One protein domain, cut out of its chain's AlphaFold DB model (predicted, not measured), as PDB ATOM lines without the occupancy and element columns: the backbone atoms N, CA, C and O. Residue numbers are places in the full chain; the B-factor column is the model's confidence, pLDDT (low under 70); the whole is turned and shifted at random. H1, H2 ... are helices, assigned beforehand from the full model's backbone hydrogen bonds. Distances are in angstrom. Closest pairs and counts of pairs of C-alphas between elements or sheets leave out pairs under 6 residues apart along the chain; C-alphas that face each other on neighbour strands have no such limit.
ATOM      1  N   ALA A  13     -42.732  14.570  31.517       94.50
ATOM      2  CA  ALA A  13     -41.531  15.366  31.776       94.50
ATOM      3  C   ALA A  13     -41.750  16.892  31.770       94.50
ATOM      4  O   ALA A  13     -40.966  17.625  32.364       94.50
ATOM      5  N   TYR A  14     -42.798  17.398  31.111       95.62
ATOM      6  CA  TYR A  14     -43.090  18.836  31.091       95.62
ATOM      7  C   TYR A  14     -43.685  19.342  32.403       95.62
ATOM      8  O   TYR A  14     -43.569  20.526  32.729       95.62
ATOM      9  N   HIS A  15     -44.314  18.436  33.147       95.50
ATOM     10  CA  HIS A  15     -45.051  18.723  34.373       95.50
ATOM     11  C   HIS A  15     -44.257  18.370  35.625       95.50
ATOM     12  O   HIS A  15     -44.622  18.789  36.722       95.50
ATOM     13  N   GLU A  16     -43.167  17.622  35.476       95.88
ATOM     14  CA  GLU A  16     -42.308  17.274  36.594       95.88
ATOM     15  C   GLU A  16     -41.561  18.505  37.117       95.88
ATOM     16  O   GLU A  16     -40.986  19.301  36.368       95.88
ATOM     17  N   SER A  17     -41.603  18.680  38.434       95.44
ATOM     18  CA  SER A  17     -41.002  19.823  39.108       95.44
ATOM     19  C   SER A  17     -39.606  19.470  39.617       95.44
ATOM     20  O   SER A  17     -39.462  18.557  40.435       95.44
ATOM     21  N   VAL A  18     -38.595  20.242  39.228       95.44
ATOM     22  CA  VAL A  18     -37.212  20.065  39.696       95.44
ATOM     23  C   VAL A  18     -36.711  21.307  40.421       95.44
ATOM     24  O   VAL A  18     -37.175  22.422  40.185       95.44
ATOM     25  N   ALA A  19     -35.758  21.121  41.331       96.31
ATOM     26  CA  ALA A  19     -35.072  22.236  41.968       96.31
ATOM     27  C   ALA A  19     -33.966  22.752  41.039       96.31
ATOM     28  O   ALA A  19     -33.089  21.987  40.639       96.31
ATOM     29  N   LEU A  20     -33.992  24.047  40.721       93.81
ATOM     30  CA  LEU A  20     -32.934  24.717  39.969       93.81
ATOM     31  C   LEU A  20     -32.291  25.822  40.817       93.81
ATOM     32  O   LEU A  20     -32.984  26.476  41.600       93.81
ATOM     33  N   PRO A  21     -30.986  26.101  40.631       91.69
ATOM     34  CA  PRO A  21     -30.354  27.257  41.253       91.69
ATOM     35  C   PRO A  21     -31.104  28.548  40.902       91.69
ATOM     36  O   PRO A  21     -31.520  28.718  39.756       91.69
ATOM     37  N   LYS A  22     -31.190  29.482  41.860       90.81
ATOM     38  CA  LYS A  22     -31.864  30.798  41.747       90.81
ATOM     39  C   LYS A  22     -33.397  30.772  41.771       90.81
ATOM     40  O   LYS A  22     -34.004  31.834  41.678       90.81
ATOM     41  N   TYR A  23     -34.014  29.607  41.937       93.88
ATOM     42  CA  TYR A  23     -35.445  29.500  42.212       93.88
ATOM     43  C   TYR A  23     -35.660  29.230  43.704       93.88
ATOM     44  O   TYR A  23     -34.990  28.383  44.288       93.88
ATOM     45  N   ASN A  24     -36.618  29.932  44.317       93.81
ATOM     46  CA  ASN A  24     -36.996  29.728  45.725       93.81
ATOM     47  C   ASN A  24     -37.818  28.442  45.948       93.81
ATOM     48  O   ASN A  24     -38.124  28.089  47.082       93.81
ATOM     49  N   GLY A  25     -38.202  27.751  44.873       93.69
ATOM     50  CA  GLY A  25     -38.989  26.524  44.900       93.69
ATOM     51  C   GLY A  25     -38.713  25.659  43.675       93.69
ATOM     52  O   GLY A  25     -37.922  26.026  42.803       93.69
ATOM     53  N   LYS A  26     -39.364  24.493  43.611       95.75
ATOM     54  CA  LYS A  26     -39.290  23.626  42.430       95.75
ATOM     55  C   LYS A  26     -40.045  24.262  41.267       95.75
ATOM     56  O   LYS A  26     -41.084  24.882  41.474       95.75
ATOM     57  N   VAL A  27     -39.534  24.066  40.058       96.25
ATOM     58  CA  VAL A  27     -40.136  24.580  38.829       96.25
ATOM     59  C   VAL A  27     -40.288  23.491  37.785       96.25
ATOM     60  O   VAL A  27     -39.455  22.591  37.678       96.25
ATOM     61  N   THR A  28     -41.364  23.593  37.015       96.62
ATOM     62  CA  THR A  28     -41.602  22.797  35.808       96.62
ATOM     63  C   THR A  28     -41.072  23.511  34.565       96.62
ATOM     64  O   THR A  28     -40.650  24.672  34.620       96.62
ATOM     65  N   VAL A  29     -41.159  22.852  33.408       95.75
ATOM     66  CA  VAL A  29     -40.814  23.443  32.103       95.75
ATOM     67  C   VAL A  29     -41.625  24.715  31.828       95.75
ATOM     68  O   VAL A  29     -41.087  25.671  31.272       95.75
ATOM     69  N   PHE A  30     -42.891  24.762  32.259       95.50
ATOM     70  CA  PHE A  30     -43.780  25.915  32.056       95.50
ATOM     71  C   PHE A  30     -43.565  27.055  33.056       95.50
ATOM     72  O   PHE A  30     -43.942  28.190  32.775       95.50
ATOM     73  N   GLN A  31     -42.996  26.762  34.226       94.88
ATOM     74  CA  GLN A  31     -42.757  27.745  35.288       94.88
ATOM     75  C   GLN A  31     -41.354  28.357  35.229       94.88
ATOM     76  O   GLN A  31     -41.096  29.381  35.863       94.88
ATOM     77  N   ALA A  32     -40.437  27.738  34.485       94.00
ATOM     78  CA  ALA A  32     -39.109  28.281  34.264       94.00
ATOM     79  C   ALA A  32     -39.183  29.645  33.553       94.00
ATOM     80  O   ALA A  32     -39.896  29.830  32.570       94.00
ATOM     81  N   THR A  33     -38.390  30.604  34.029       92.19
ATOM     82  CA  THR A  33     -38.395  31.992  33.522       92.19
ATOM     83  C   THR A  33     -37.698  32.154  32.170       92.19
ATOM     84  O   THR A  33     -37.874  33.165  31.494       92.19
ATOM     85  N   SER A  34     -36.897  31.169  31.755       94.94
ATOM     86  CA  SER A  34     -36.153  31.197  30.497       94.94
ATOM     87  C   SER A  34     -36.154  29.832  29.812       94.94
ATOM     88  O   SER A  34     -36.174  28.792  30.473       94.94
ATOM     89  N   SER A  35     -36.037  29.819  28.479       95.19
ATOM     90  CA  SER A  35     -35.889  28.571  27.711       95.19
ATOM     91  C   SER A  35     -34.628  27.795  28.103       95.19
ATOM     92  O   SER A  35     -34.594  26.572  28.013       95.19
ATOM     93  N   THR A  36     -33.602  28.502  28.578       95.50
ATOM     94  CA  THR A  36     -32.368  27.922  29.108       95.50
ATOM     95  C   THR A  36     -32.615  27.122  30.378       95.50
ATOM     96  O   THR A  36     -32.024  26.057  30.532       95.50
ATOM     97  N   ASP A  37     -33.445  27.608  31.296       95.31
ATOM     98  CA  ASP A  37     -33.772  26.866  32.515       95.31
ATOM     99  C   ASP A  37     -34.770  25.748  32.227       95.31
ATOM    100  O   ASP A  37     -34.543  24.624  32.660       95.31
ATOM    101  N   ALA A  38     -35.779  26.008  31.392       95.94
ATOM    102  CA  ALA A  38     -36.712  24.987  30.921       95.94
ATOM    103  C   ALA A  38     -35.978  23.804  30.257       95.94
ATOM    104  O   ALA A  38     -36.288  22.646  30.521       95.94
ATOM    105  N   ALA A  39     -34.937  24.076  29.463       96.50
ATOM    106  CA  ALA A  39     -34.089  23.040  28.879       96.50
ATOM    107  C   ALA A  39     -33.307  22.228  29.925       96.50
ATOM    108  O   ALA A  39     -33.104  21.035  29.726       96.50
ATOM    109  N   LYS A  40     -32.867  22.843  31.038       95.00
ATOM    110  CA  LYS A  40     -32.232  22.091  32.138       95.00
ATOM    111  C   LYS A  40     -33.228  21.129  32.769       95.00
ATOM    112  O   LYS A  40     -32.861  19.986  33.002       95.00
ATOM    113  N   VAL A  41     -34.465  21.588  32.999       95.44
ATOM    114  CA  VAL A  41     -35.542  20.733  33.519       95.44
ATOM    115  C   VAL A  41     -35.736  19.525  32.605       95.44
ATOM    116  O   VAL A  41     -35.631  18.400  33.078       95.44
ATOM    117  N   LEU A  42     -35.912  19.744  31.295       95.25
ATOM    118  CA  LEU A  42     -36.097  18.657  30.325       95.25
ATOM    119  C   LEU A  42     -34.949  17.642  30.357       95.25
ATOM    120  O   LEU A  42     -35.203  16.446  30.435       95.25
ATOM    121  N   CYS A  43     -33.697  18.108  30.324       94.19
ATOM    122  CA  CYS A  43     -32.537  17.215  30.333       94.19
ATOM    123  C   CYS A  43     -32.357  16.463  31.658       94.19
ATOM    124  O   CYS A  43     -31.786  15.378  31.653       94.19
ATOM    125  N   GLN A  44     -32.787  17.044  32.782       94.19
ATOM    126  CA  GLN A  44     -32.696  16.405  34.094       94.19
ATOM    127  C   GLN A  44     -33.793  15.357  34.290       94.19
ATOM    128  O   GLN A  44     -33.527  14.297  34.844       94.19
ATOM    129  N   VAL A  45     -35.013  15.667  33.853       94.44
ATOM    130  CA  VAL A  45     -36.178  14.790  34.007       94.44
ATOM    131  C   VAL A  45     -36.175  13.661  32.979       94.44
ATOM    132  O   VAL A  45     -36.581  12.546  33.287       94.44
ATOM    133  N   ASN A  46     -35.715  13.933  31.756       93.31
ATOM    134  CA  ASN A  46     -35.629  12.931  30.705       93.31
ATOM    135  C   ASN A  46     -34.241  12.945  30.040       93.31
ATOM    136  O   ASN A  46     -34.047  13.592  29.004       93.31
ATOM    137  N   PRO A  47     -33.253  12.259  30.642       92.06
ATOM    138  CA  PRO A  47     -31.900  12.203  30.099       92.06
ATOM    139  C   PRO A  47     -31.816  11.401  28.792       92.06
ATOM    140  O   PRO A  47     -30.923  11.672  27.985       92.06
ATOM    141  N   ASP A  48     -32.760  10.487  28.556       93.56
ATOM    142  CA  ASP A  48     -32.726   9.523  27.451       93.56
ATOM    143  C   ASP A  48     -33.022  10.150  26.086       93.56
ATOM    144  O   ASP A  48     -32.640   9.597  25.054       93.56
ATOM    145  N   TRP A  49     -33.660  11.323  26.050       94.75
ATOM    146  CA  TRP A  49     -33.875  12.029  24.792       94.75
ATOM    147  C   TRP A  49     -32.559  12.439  24.147       94.75
ATOM    148  O   TRP A  49     -31.710  13.099  24.748       94.75
ATOM    149  N   THR A  50     -32.416  12.077  22.880       95.06
ATOM    150  CA  THR A  50     -31.288  12.473  22.047       95.06
ATOM    151  C   THR A  50     -31.468  13.896  21.517       95.06
ATOM    152  O   THR A  50     -32.554  14.484  21.547       95.06
ATOM    153  N   ASP A  51     -30.400  14.460  20.955       94.06
ATOM    154  CA  ASP A  51     -30.475  15.747  20.254       94.06
ATOM    155  C   ASP A  51     -31.482  15.710  19.096       94.06
ATOM    156  O   ASP A  51     -32.185  16.693  18.851       94.06
ATOM    157  N   ALA A  52     -31.571  14.576  18.393       95.81
ATOM    158  CA  ALA A  52     -32.518  14.377  17.301       95.81
ATOM    159  C   ALA A  52     -33.970  14.361  17.805       95.81
ATOM    160  O   ALA A  52     -34.837  14.984  17.182       95.81
ATOM    161  N   ASP A  53     -34.225  13.742  18.960       96.81
ATOM    162  CA  ASP A  53     -35.547  13.748  19.596       96.81
ATOM    163  C   ASP A  53     -35.947  15.167  19.993       96.81
ATOM    164  O   ASP A  53     -37.046  15.625  19.676       96.81
ATOM    165  N   HIS A  54     -35.030  15.914  20.616       97.19
ATOM    166  CA  HIS A  54     -35.283  17.303  20.972       97.19
ATOM    167  C   HIS A  54     -35.573  18.172  19.741       97.19
ATOM    168  O   HIS A  54     -36.517  18.957  19.767       97.19
ATOM    169  N   LEU A  55     -34.822  18.033  18.646       97.31
ATOM    170  CA  LEU A  55     -35.100  18.781  17.413       97.31
ATOM    171  C   LEU A  55     -36.464  18.420  16.809       97.31
ATOM    172  O   LEU A  55     -37.200  19.312  16.380       97.31
ATOM    173  N   THR A  56     -36.819  17.135  16.825       97.75
ATOM    174  CA  THR A  56     -38.111  16.645  16.328       97.75
ATOM    175  C   THR A  56     -39.263  17.209  17.158       97.75
ATOM    176  O   THR A  56     -40.177  17.828  16.612       97.75
ATOM    177  N   LEU A  57     -39.193  17.087  18.485       97.62
ATOM    178  CA  LEU A  57     -40.199  17.626  19.401       97.62
ATOM    179  C   LEU A  57     -40.296  19.152  19.297       97.62
ATOM    180  O   LEU A  57     -41.403  19.691  19.262       97.62
ATOM    181  N   ALA A  58     -39.169  19.857  19.160       97.94
ATOM    182  CA  ALA A  58     -39.170  21.300  18.937       97.94
ATOM    183  C   ALA A  58     -39.968  21.681  17.682       97.94
ATOM    184  O   ALA A  58     -40.789  22.599  17.732       97.94
ATOM    185  N   SER A  59     -39.759  20.960  16.575       98.06
ATOM    186  CA  SER A  59     -40.494  21.178  15.328       98.06
ATOM    187  C   SER A  59     -41.990  20.900  15.493       98.06
ATOM    188  O   SER A  59     -42.806  21.753  15.144       98.06
ATOM    189  N   LEU A  60     -42.361  19.770  16.104       98.25
ATOM    190  CA  LEU A  60     -43.760  19.396  16.324       98.25
ATOM    191  C   LEU A  60     -44.501  20.417  17.197       98.25
ATOM    192  O   LEU A  60     -45.594  20.866  16.842       98.25
ATOM    193  N   HIS A  61     -43.896  20.849  18.308       98.12
ATOM    194  CA  HIS A  61     -44.487  21.881  19.159       98.12
ATOM    195  C   HIS A  61     -44.559  23.243  18.452       98.12
ATOM    196  O   HIS A  61     -45.553  23.948  18.615       98.12
ATOM    197  N   ALA A  62     -43.573  23.610  17.625       97.88
ATOM    198  CA  ALA A  62     -43.636  24.837  16.830       97.88
ATOM    199  C   ALA A  62     -44.792  24.804  15.815       97.88
ATOM    200  O   ALA A  62     -45.530  25.783  15.687       97.88
ATOM    201  N   THR A  63     -45.007  23.667  15.147       97.94
ATOM    202  CA  THR A  63     -46.142  23.464  14.237       97.94
ATOM    203  C   THR A  63     -47.479  23.579  14.966       97.94
ATOM    204  O   THR A  63     -48.369  24.289  14.499       97.94
ATOM    205  N   GLU A  64     -47.637  22.936  16.124       97.31
ATOM    206  CA  GLU A  64     -48.872  23.059  16.910       97.31
ATOM    207  C   GLU A  64     -49.082  24.489  17.428       97.31
ATOM    208  O   GLU A  64     -50.198  24.998  17.371       97.31
ATOM    209  N   SER A  65     -48.020  25.192  17.838       95.94
ATOM    210  CA  SER A  65     -48.096  26.613  18.207       95.94
ATOM    211  C   SER A  65     -48.620  27.475  17.052       95.94
ATOM    212  O   SER A  65     -49.525  28.292  17.244       95.94
ATOM    213  N   ALA A  66     -48.119  27.253  15.832       95.44
ATOM    214  CA  ALA A  66     -48.595  27.944  14.636       95.44
ATOM    215  C   ALA A  66     -50.074  27.639  14.336       95.44
ATOM    216  O   ALA A  66     -50.841  28.558  14.047       95.44
ATOM    217  N   LYS A  67     -50.509  26.380  14.487       95.75
ATOM    218  CA  LYS A  67     -51.926  26.000  14.348       95.75
ATOM    219  C   LYS A  67     -52.812  26.707  15.372       95.75
ATOM    220  O   LYS A  67     -53.869  27.213  15.007       95.75
ATOM    221  N   GLN A  68     -52.385  26.786  16.633       94.38
ATOM    222  CA  GLN A  68     -53.154  27.480  17.672       94.38
ATOM    223  C   GLN A  68     -53.192  28.996  17.455       94.38
ATOM    224  O   GLN A  68     -54.209  29.621  17.741       94.38
ATOM    225  N   LEU A  69     -52.130  29.591  16.899       92.62
ATOM    226  CA  LEU A  69     -52.154  30.990  16.469       92.62
ATOM    227  C   LEU A  69     -53.183  31.217  15.357       92.62
ATOM    228  O   LEU A  69     -53.983  32.142  15.450       92.62
ATOM    229  N   MET A  70     -53.190  30.363  14.334       92.75
ATOM    230  CA  MET A  70     -54.167  30.456  13.249       92.75
ATOM    231  C   MET A  70     -55.597  30.270  13.772       92.75
ATOM    232  O   MET A  70     -56.464  31.083  13.467       92.75
ATOM    233  N   ARG A  71     -55.830  29.257  14.619       92.44
ATOM    234  CA  ARG A  71     -57.129  29.021  15.268       92.44
ATOM    235  C   ARG A  71     -57.575  30.229  16.085       92.44
ATOM    236  O   ARG A  71     -58.730  30.623  15.984       92.44
ATOM    237  N   HIS A  72     -56.676  30.819  16.869       91.19
ATOM    238  CA  HIS A  72     -56.974  32.024  17.640       91.19
ATOM    239  C   HIS A  72     -57.435  33.169  16.733       91.19
ATOM    240  O   HIS A  72     -58.430  33.813  17.040       91.19
ATOM    241  N   ASN A  73     -56.746  33.409  15.617       89.56
ATOM    242  CA  ASN A  73     -57.109  34.485  14.694       89.56
ATOM    243  C   ASN A  73     -58.480  34.242  14.048       89.56
ATOM    244  O   ASN A  73     -59.306  35.143  14.038       89.56
ATOM    245  N   VAL A  74     -58.758  33.009  13.609       91.31
ATOM    246  CA  VAL A  74     -60.073  32.641  13.054       91.31
ATOM    247  C   VAL A  74     -61.191  32.835  14.083       91.31
ATOM    248  O   VAL A  74     -62.231  33.396  13.757       91.31
ATOM    249  N   LEU A  75     -60.978  32.397  15.329       91.38
ATOM    250  CA  LEU A  75     -61.947  32.588  16.413       91.38
ATOM    251  C   LEU A  75     -62.170  34.069  16.727       91.38
ATOM    252  O   LEU A  75     -63.292  34.471  17.015       91.38
ATOM    253  N   LEU A  76     -61.108  34.872  16.678       90.25
ATOM    254  CA  LEU A  76     -61.176  36.299  16.966       90.25
ATOM    255  C   LEU A  76     -61.963  37.044  15.886       90.25
ATOM    256  O   LEU A  76     -62.818  37.863  16.214       90.25
ATOM    257  N   ASP A  77     -61.717  36.723  14.617       89.94
ATOM    258  CA  ASP A  77     -62.463  37.297  13.500       89.94
ATOM    259  C   ASP A  77     -63.931  36.871  13.522       89.94
ATOM    260  O   ASP A  77     -64.802  37.706  13.302       89.94
ATOM    261  N   ALA A  78     -64.224  35.608  13.846       89.75
ATOM    262  CA  ALA A  78     -65.599  35.135  14.002       89.75
ATOM    263  C   ALA A  78     -66.334  35.891  15.123       89.75
ATOM    264  O   ALA A  78     -67.417  36.428  14.892       89.75
ATOM    265  N   ALA A  79     -65.711  36.017  16.300       89.31
ATOM    266  CA  ALA A  79     -66.282  36.754  17.426       89.31
ATOM    267  C   ALA A  79     -66.511  38.238  17.088       89.31
ATOM    268  O   ALA A  79     -67.539  38.815  17.447       89.31
ATOM    269  N   ALA A  80     -65.576  38.860  16.367       89.00
ATOM    270  CA  ALA A  80     -65.685  40.251  15.946       89.00
ATOM    271  C   ALA A  80     -66.755  40.469  14.871       89.00
ATOM    272  O   ALA A  80     -67.494  41.449  14.944       89.00
ATOM    273  N   LEU A  81     -66.878  39.554  13.907       90.75
ATOM    274  CA  LEU A  81     -67.934  39.598  12.899       90.75
ATOM    275  C   LEU A  81     -69.316  39.474  13.539       90.75
ATOM    276  O   LEU A  81     -70.205  40.244  13.188       90.75
ATOM    277  N   GLU A  82     -69.483  38.569  14.503       89.44
ATOM    278  CA  GLU A  82     -70.746  38.407  15.226       89.44
ATOM    279  C   GLU A  82     -71.092  39.641  16.070       89.44
ATOM    280  O   GLU A  82     -72.222  40.121  16.043       89.44
ATOM    281  N   THR A  83     -70.112  40.187  16.791       88.50
ATOM    282  CA  THR A  83     -70.347  41.272  17.757       88.50
ATOM    283  C   THR A  83     -70.427  42.648  17.090       88.50
ATOM    284  O   THR A  83     -71.199  43.510  17.507       88.50
ATOM    285  N   PHE A  84     -69.612  42.882  16.060       87.88
ATOM    286  CA  PHE A  84     -69.377  44.209  15.481       87.88
ATOM    287  C   PHE A  84     -69.640  44.289  13.973       87.88
ATOM    288  O   PHE A  84     -69.488  45.366  13.396       87.88
ATOM    289  N   GLY A  85     -69.977  43.179  13.307       88.56
ATOM    290  CA  GLY A  85     -70.213  43.146  11.860       88.56
ATOM    291  C   GLY A  85     -68.960  43.365  11.005       88.56
ATOM    292  O   GLY A  85     -69.075  43.648   9.813       88.56
ATOM    293  N   ARG A  86     -67.756  43.273  11.588       83.94
ATOM    294  CA  ARG A  86     -66.477  43.473  10.886       83.94
ATOM    295  C   ARG A  86     -65.343  42.631  11.489       83.94
ATOM    296  O   ARG A  86     -65.399  42.345  12.684       83.94
ATOM    297  N   PRO A  87     -64.301  42.284  10.710       81.38
ATOM    298  CA  PRO A  87     -63.112  41.602  11.226       81.38
ATOM    299  C   PRO A  87     -62.375  42.411  12.302       81.38
ATOM    300  O   PRO A  87     -62.497  43.640  12.372       81.38
ATOM    301  N   TYR A  88     -61.579  41.733  13.132       77.81
ATOM    302  CA  TYR A  88     -60.870  42.385  14.231       77.81
ATOM    303  C   TYR A  88     -59.517  42.938  13.757       77.81
ATOM    304  O   TYR A  88     -58.627  42.193  13.363       77.81
ATOM    305  N   HIS A  89     -59.326  44.259  13.815       70.56
ATOM    306  CA  HIS A  89     -58.124  44.917  13.273       70.56
ATOM    307  C   HIS A  89     -56.983  45.143  14.284       70.56
ATOM    308  O   HIS A  89     -55.939  45.672  13.906       70.56
ATOM    309  N   VAL A  90     -57.145  44.779  15.562       64.50
ATOM    310  CA  VAL A  90     -56.136  45.060  16.603       64.50
ATOM    311  C   VAL A  90     -55.173  43.880  16.765       64.50
ATOM    312  O   VAL A  90     -55.575  42.788  17.163       64.50
ATOM    313  N   SER A  91     -53.885  44.112  16.488       57.53
ATOM    314  CA  SER A  91     -52.824  43.089  16.470       57.53
ATOM    315  C   SER A  91     -52.002  42.967  17.757       57.53
ATOM    316  O   SER A  91     -51.394  41.920  17.993       57.53
ATOM    317  N   ASP A  92     -51.949  44.012  18.588       54.59
ATOM    318  CA  ASP A  92     -50.811  44.171  19.509       54.59
ATOM    319  C   ASP A  92     -50.917  43.393  20.824       54.59
ATOM    320  O   ASP A  92     -49.894  43.083  21.434       54.59
ATOM    321  N   TYR A  93     -52.113  42.971  21.244       56.94
ATOM    322  CA  TYR A  93     -52.274  42.231  22.498       56.94
ATOM    323  C   TYR A  93     -53.363  41.161  22.402       56.94
ATOM    324  O   TYR A  93     -54.534  41.402  22.682       56.94
ATOM    325  N   ARG A  94     -52.953  39.929  22.066       59.19
ATOM    326  CA  ARG A  94     -53.846  38.755  21.936       59.19
ATOM    327  C   ARG A  94     -54.705  38.496  23.179       59.19
ATOM    328  O   ARG A  94     -55.849  38.098  23.042       59.19
ATOM    329  N   ILE A  95     -54.179  38.758  24.379       59.38
ATOM    330  CA  ILE A  95     -54.940  38.645  25.635       59.38
ATOM    331  C   ILE A  95     -55.915  39.823  25.809       59.38
ATOM    332  O   ILE A  95     -57.021  39.623  26.297       59.38
ATOM    333  N   SER A  96     -55.558  41.036  25.380       59.88
ATOM    334  CA  SER A  96     -56.449  42.202  25.490       59.88
ATOM    335  C   SER A  96     -57.650  42.102  24.552       59.88
ATOM    336  O   SER A  96     -58.732  42.544  24.916       59.88
ATOM    337  N   ALA A  97     -57.500  41.446  23.397       61.06
ATOM    338  CA  ALA A  97     -58.618  41.153  22.499       61.06
ATOM    339  C   ALA A  97     -59.680  40.242  23.156       61.06
ATOM    340  O   ALA A  97     -60.870  40.383  22.897       61.06
ATOM    341  N   ILE A  98     -59.268  39.354  24.069       69.25
ATOM    342  CA  ILE A  98     -60.166  38.485  24.856       69.25
ATOM    343  C   ILE A  98     -60.936  39.288  25.915       69.25
ATOM    344  O   ILE A  98     -62.025  38.892  26.325       69.25
ATOM    345  N   ALA A  99     -60.384  40.411  26.378       67.38
ATOM    346  CA  ALA A  99     -60.997  41.247  27.407       67.38
ATOM    347  C   ALA A  99     -62.139  42.137  26.880       67.38
ATOM    348  O   ALA A  99     -62.733  42.871  27.668       67.38
ATOM    349  N   CYS A 100     -62.463  42.066  25.583       78.69
ATOM    350  CA  CYS A 100     -63.601  42.764  24.987       78.69
ATOM    351  C   CYS A 100     -64.893  42.370  25.719       78.69
ATOM    352  O   CYS A 100     -65.260  41.193  25.732       78.69
ATOM    353  N   ALA A 101     -65.565  43.325  26.363       79.75
ATOM    354  CA  ALA A 101     -66.722  43.042  27.213       79.75
ATOM    355  C   ALA A 101     -67.892  42.453  26.410       79.75
ATOM    356  O   ALA A 101     -68.614  41.594  26.909       79.75
ATOM    357  N   GLU A 102     -68.006  42.882  25.158       85.44
ATOM    358  CA  GLU A 102     -69.064  42.585  24.204       85.44
ATOM    359  C   GLU A 102     -68.972  41.167  23.623       85.44
ATOM    360  O   GLU A 102     -69.971  40.639  23.142       85.44
ATOM    361  N   PHE A 103     -67.803  40.519  23.695       87.50
ATOM    362  CA  PHE A 103     -67.684  39.118  23.296       87.50
ATOM    363  C   PHE A 103     -68.429  38.211  24.277       87.50
ATOM    364  O   PHE A 103     -68.318  38.361  25.498       87.50
ATOM    365  N   SER A 104     -69.123  37.207  23.737       88.81
ATOM    366  CA  SER A 104     -69.739  36.150  24.537       88.81
ATOM    367  C   SER A 104     -68.690  35.397  25.368       88.81
ATOM    368  O   SER A 104     -67.524  35.258  24.979       88.81
ATOM    369  N   GLU A 105     -69.090  34.870  26.528       90.06
ATOM    370  CA  GLU A 105     -68.177  34.074  27.361       90.06
ATOM    371  C   GLU A 105     -67.721  32.781  26.670       90.06
ATOM    372  O   GLU A 105     -66.618  32.294  26.937       90.06
ATOM    373  N   GLU A 106     -68.516  32.257  25.738       90.62
ATOM    374  CA  GLU A 106     -68.147  31.121  24.891       90.62
ATOM    375  C   GLU A 106     -66.956  31.471  23.988       90.62
ATOM    376  O   GLU A 106     -65.930  30.781  24.025       90.62
ATOM    377  N   HIS A 107     -67.022  32.601  23.272       89.50
ATOM    378  CA  HIS A 107     -65.910  33.090  22.455       89.50
ATOM    379  C   HIS A 107     -64.662  33.356  23.287       89.50
ATOM    380  O   HIS A 107     -63.571  32.891  22.945       89.50
ATOM    381  N   LYS A 108     -64.806  34.049  24.421       89.38
ATOM    382  CA  LYS A 108     -63.676  34.311  25.322       89.38
ATOM    383  C   LYS A 108     -63.039  33.015  25.807       89.38
ATOM    384  O   LYS A 108     -61.817  32.919  25.875       89.38
ATOM    385  N   THR A 109     -63.842  32.006  26.130       90.69
ATOM    386  CA  THR A 109     -63.353  30.701  26.582       90.69
ATOM    387  C   THR A 109     -62.523  30.004  25.507       90.69
ATOM    388  O   THR A 109     -61.412  29.557  25.798       90.69
ATOM    389  N   GLU A 110     -62.997  29.953  24.262       91.12
ATOM    390  CA  GLU A 110     -62.243  29.345  23.158       91.12
ATOM    391  C   GLU A 110     -60.975  30.137  22.807       91.12
ATOM    392  O   GLU A 110     -59.910  29.543  22.600       91.12
ATOM    393  N   LEU A 111     -61.041  31.471  22.830       90.88
ATOM    394  CA  LEU A 111     -59.869  32.322  22.626       90.88
ATOM    395  C   LEU A 111     -58.808  32.103  23.714       90.88
ATOM    396  O   LEU A 111     -57.628  31.943  23.393       90.88
ATOM    397  N   ARG A 112     -59.210  32.022  24.995       90.06
ATOM    398  CA  ARG A 112     -58.299  31.711  26.114       90.06
ATOM    399  C   ARG A 112     -57.629  30.360  25.906       90.06
ATOM    400  O   ARG A 112     -56.410  30.266  26.041       90.06
ATOM    401  N   LYS A 113     -58.392  29.326  25.533       90.88
ATOM    402  CA  LYS A 113     -57.837  27.991  25.257       90.88
ATOM    403  C   LYS A 113     -56.777  28.043  24.161       90.88
ATOM    404  O   LYS A 113     -55.663  27.575  24.388       90.88
ATOM    405  N   ALA A 114     -57.079  28.657  23.016       91.12
ATOM    406  CA  ALA A 114     -56.132  28.765  21.905       91.12
ATOM    407  C   ALA A 114     -54.878  29.580  22.288       91.12
ATOM    408  O   ALA A 114     -53.749  29.183  21.981       91.12
ATOM    409  N   ALA A 115     -55.049  30.688  23.017       91.00
ATOM    410  CA  ALA A 115     -53.947  31.532  23.474       91.00
ATOM    411  C   ALA A 115     -53.020  30.816  24.475       91.00
ATOM    412  O   ALA A 115     -51.789  30.893  24.349       91.00
ATOM    413  N   HIS A 116     -53.590  30.093  25.445       91.50
ATOM    414  CA  HIS A 116     -52.823  29.298  26.401       91.50
ATOM    415  C   HIS A 116     -52.120  28.128  25.713       91.50
ATOM    416  O   HIS A 116     -50.911  27.977  25.887       91.50
ATOM    417  N   ALA A 117     -52.824  27.373  24.863       92.69
ATOM    418  CA  ALA A 117     -52.249  26.259  24.109       92.69
ATOM    419  C   ALA A 117     -51.048  26.706  23.268       92.69
ATOM    420  O   ALA A 117     -49.968  26.122  23.361       92.69
ATOM    421  N   ARG A 118     -51.188  27.809  22.519       93.56
ATOM    422  CA  ARG A 118     -50.078  28.406  21.761       93.56
ATOM    423  C   ARG A 118     -48.884  28.718  22.659       93.56
ATOM    424  O   ARG A 118     -47.755  28.399  22.303       93.56
ATOM    425  N   THR A 119     -49.122  29.374  23.794       93.56
ATOM    426  CA  THR A 119     -48.053  29.759  24.727       93.56
ATOM    427  C   THR A 119     -47.316  28.530  25.255       93.56
ATOM    428  O   THR A 119     -46.090  28.505  25.235       93.56
ATOM    429  N   TYR A 120     -48.043  27.487  25.652       95.00
ATOM    430  CA  TYR A 120     -47.449  26.251  26.165       95.00
ATOM    431  C   TYR A 120     -46.634  25.533  25.082       95.00
ATOM    432  O   TYR A 120     -45.494  25.141  25.330       95.00
ATOM    433  N   HIS A 121     -47.167  25.428  23.862       97.19
ATOM    434  CA  HIS A 121     -46.432  24.857  22.733       97.19
ATOM    435  C   HIS A 121     -45.177  25.675  22.378       97.19
ATOM    436  O   HIS A 121     -44.127  25.089  22.135       97.19
ATOM    437  N   ASP A 122     -45.239  27.010  22.399       96.50
ATOM    438  CA  ASP A 122     -44.077  27.876  22.144       96.50
ATOM    439  C   ASP A 122     -42.985  27.712  23.218       96.50
ATOM    440  O   ASP A 122     -41.805  27.583  22.890       96.50
ATOM    441  N   VAL A 123     -43.364  27.642  24.499       96.44
ATOM    442  CA  VAL A 123     -42.424  27.399  25.607       96.44
ATOM    443  C   VAL A 123     -41.693  26.069  25.422       96.44
ATOM    444  O   VAL A 123     -40.460  26.039  25.447       96.44
ATOM    445  N   VAL A 124     -42.431  24.984  25.179       96.94
ATOM    446  CA  VAL A 124     -41.847  23.646  25.008       96.94
ATOM    447  C   VAL A 124     -40.981  23.587  23.749       96.94
ATOM    448  O   VAL A 124     -39.846  23.116  23.816       96.94
ATOM    449  N   ALA A 125     -41.432  24.158  22.627       97.81
ATOM    450  CA  ALA A 125     -40.638  24.219  21.399       97.81
ATOM    451  C   ALA A 125     -39.273  24.887  21.628       97.81
ATOM    452  O   ALA A 125     -38.229  24.355  21.237       97.81
ATOM    453  N   ARG A 126     -39.259  26.035  22.320       97.75
ATOM    454  CA  ARG A 126     -38.022  26.757  22.654       97.75
ATOM    455  C   ARG A 126     -37.143  25.980  23.627       97.75
ATOM    456  O   ARG A 126     -35.920  26.002  23.473       97.75
ATOM    457  N   ALA A 127     -37.732  25.315  24.619       97.38
ATOM    458  CA  ALA A 127     -36.997  24.510  25.588       97.38
ATOM    459  C   ALA A 127     -36.285  23.332  24.901       97.38
ATOM    460  O   ALA A 127     -35.078  23.172  25.076       97.38
ATOM    461  N   HIS A 128     -36.980  22.592  24.032       98.06
ATOM    462  CA  HIS A 128     -36.388  21.505  23.245       98.06
ATOM    463  C   HIS A 128     -35.304  21.998  22.281       98.06
ATOM    464  O   HIS A 128     -34.206  21.440  22.250       98.06
ATOM    465  N   LEU A 129     -35.549  23.091  21.551       97.31
ATOM    466  CA  LEU A 129     -34.538  23.682  20.670       97.31
ATOM    467  C   LEU A 129     -33.283  24.105  21.449       97.31
ATOM    468  O   LEU A 129     -32.159  23.948  20.971       97.31
ATOM    469  N   THR A 130     -33.469  24.639  22.657       96.50
ATOM    470  CA  THR A 130     -32.361  25.023  23.536       96.50
ATOM    471  C   THR A 130     -31.615  23.792  24.056       96.50
ATOM    472  O   THR A 130     -30.386  23.803  24.044       96.50
ATOM    473  N   ALA A 131     -32.322  22.727  24.451       95.56
ATOM    474  CA  ALA A 131     -31.734  21.470  24.916       95.56
ATOM    475  C   ALA A 131     -30.833  20.825  23.849       95.56
ATOM    476  O   ALA A 131     -29.656  20.577  24.120       95.56
ATOM    477  N   ALA A 132     -31.326  20.699  22.611       94.75
ATOM    478  CA  ALA A 132     -30.563  20.162  21.478       94.75
ATOM    479  C   ALA A 132     -29.282  20.965  21.174       94.75
ATOM    480  O   ALA A 132     -28.262  20.420  20.765       94.75
ATOM    481  N   ARG A 133     -29.312  22.292  21.360       90.19
ATOM    482  CA  ARG A 133     -28.138  23.156  21.134       90.19
ATOM    483  C   ARG A 133     -27.128  23.101  22.274       90.19
ATOM    484  O   ARG A 133     -25.957  23.406  22.057       90.19
ATOM    485  N   ARG A 134     -27.578  22.781  23.487       79.00
ATOM    486  CA  ARG A 134     -26.740  22.777  24.687       79.00
ATOM    487  C   ARG A 134     -25.845  21.551  24.754       79.00
ATOM    488  O   ARG A 134     -24.673  21.703  25.073       79.00
ATOM    489  N   ARG A 135     -26.387  20.378  24.417       64.31
ATOM    490  CA  ARG A 135     -25.633  19.119  24.385       64.31
ATOM    491  C   ARG A 135     -24.495  19.154  23.365       64.31
ATOM    492  O   ARG A 135     -23.404  18.731  23.695       64.31
ATOM    493  N   LYS A 136     -24.678  19.811  22.213       61.09
ATOM    494  CA  LYS A 136     -23.597  20.043  21.230       61.09
ATOM    495  C   LYS A 136     -22.407  20.880  21.728       61.09
ATOM    496  O   LYS A 136     -21.409  20.961  21.022       61.09
ATOM    497  N   ARG A 137     -22.540  21.598  22.850       55.88
ATOM    498  CA  ARG A 137     -21.476  22.447  23.421       55.88
ATOM    499  C   ARG A 137     -20.781  21.811  24.628       55.88
ATOM    500  O   ARG A 137     -19.880  22.447  25.173       55.88
TER     501      ARG A 137
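AT A GLANCE: This is residues 13 to 137 of the 138 residues of an uncharacterized protein of Burkholderia ubonensis (UniProt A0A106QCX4). Two long helices, H2 and H4, lie side by side and run opposite ways as an elongated pair. At one end of the pair the shorter H1 crosses H4, with the loop stretch 13 to 34 at that same end, and at the other end the small H3 packs on H4. The printed part has 125 residues with four named helices, H1, H2, H3 and H4 in that order, and no named strand; the class is all helix. The whole is loose, with a radius of gyration of the C-alphas of 17.6 A and spans of 53 by 32 by 21 A.

IN THESE COORDINATES: Residues 13 to 34 hold no named element; within them residues 18 to 19 pair antiparallel with residues 26 to 27. H1, residues 35 to 45, begins at C-alpha 35 (-35.889, 28.571, 27.711) and is 15.2 A long. H2, residues 51 to 84, is 48.4 A long and ends at C-alpha 84 (-69.377, 44.209, 15.481). H3 is residues 94 to 98, 7.0 A. H4, residues 105 to 135, is 45.2 A long and ends at C-alpha 135 (-25.633, 19.119, 24.385).

HOW THE PARTS SIT: H4 is the hub, touching three helices. It touches H2 at a shallow tilt of 20 degrees, opposite ways; the closest C-alphas, of Ala 58 and Ala 125, are 4.1 A apart. With residues 123 to 131 alone H4 touches H1, about perpendicular at 75 degrees; the closest C-alphas, of Ala 39 and Ala 127, are 4.6 A apart. With residues 108 to 115 alone it touches H3, the closest C-alphas being those of Ile 98 and Lys 108, 5.5 A. H2 and H3 are close but not clearly touching, and H1 is apart from H2 and H3. In H1, H2 and H4 every O i to N i+4 pair is within hydrogen-bond range; in H3 0 of 1 is, and 1 of 2 O i to N i+3 pairs.

THE WHOLE: The C-alphas farthest apart, of Gly 85 and Arg 137, are 54.2 A apart. The printed part has no cut. The link from H1 to H2 is tight and the other two are short. The mean pLDDT of the printed part is 89.6; residues 90 to 99 and 135 to 137 are under 70.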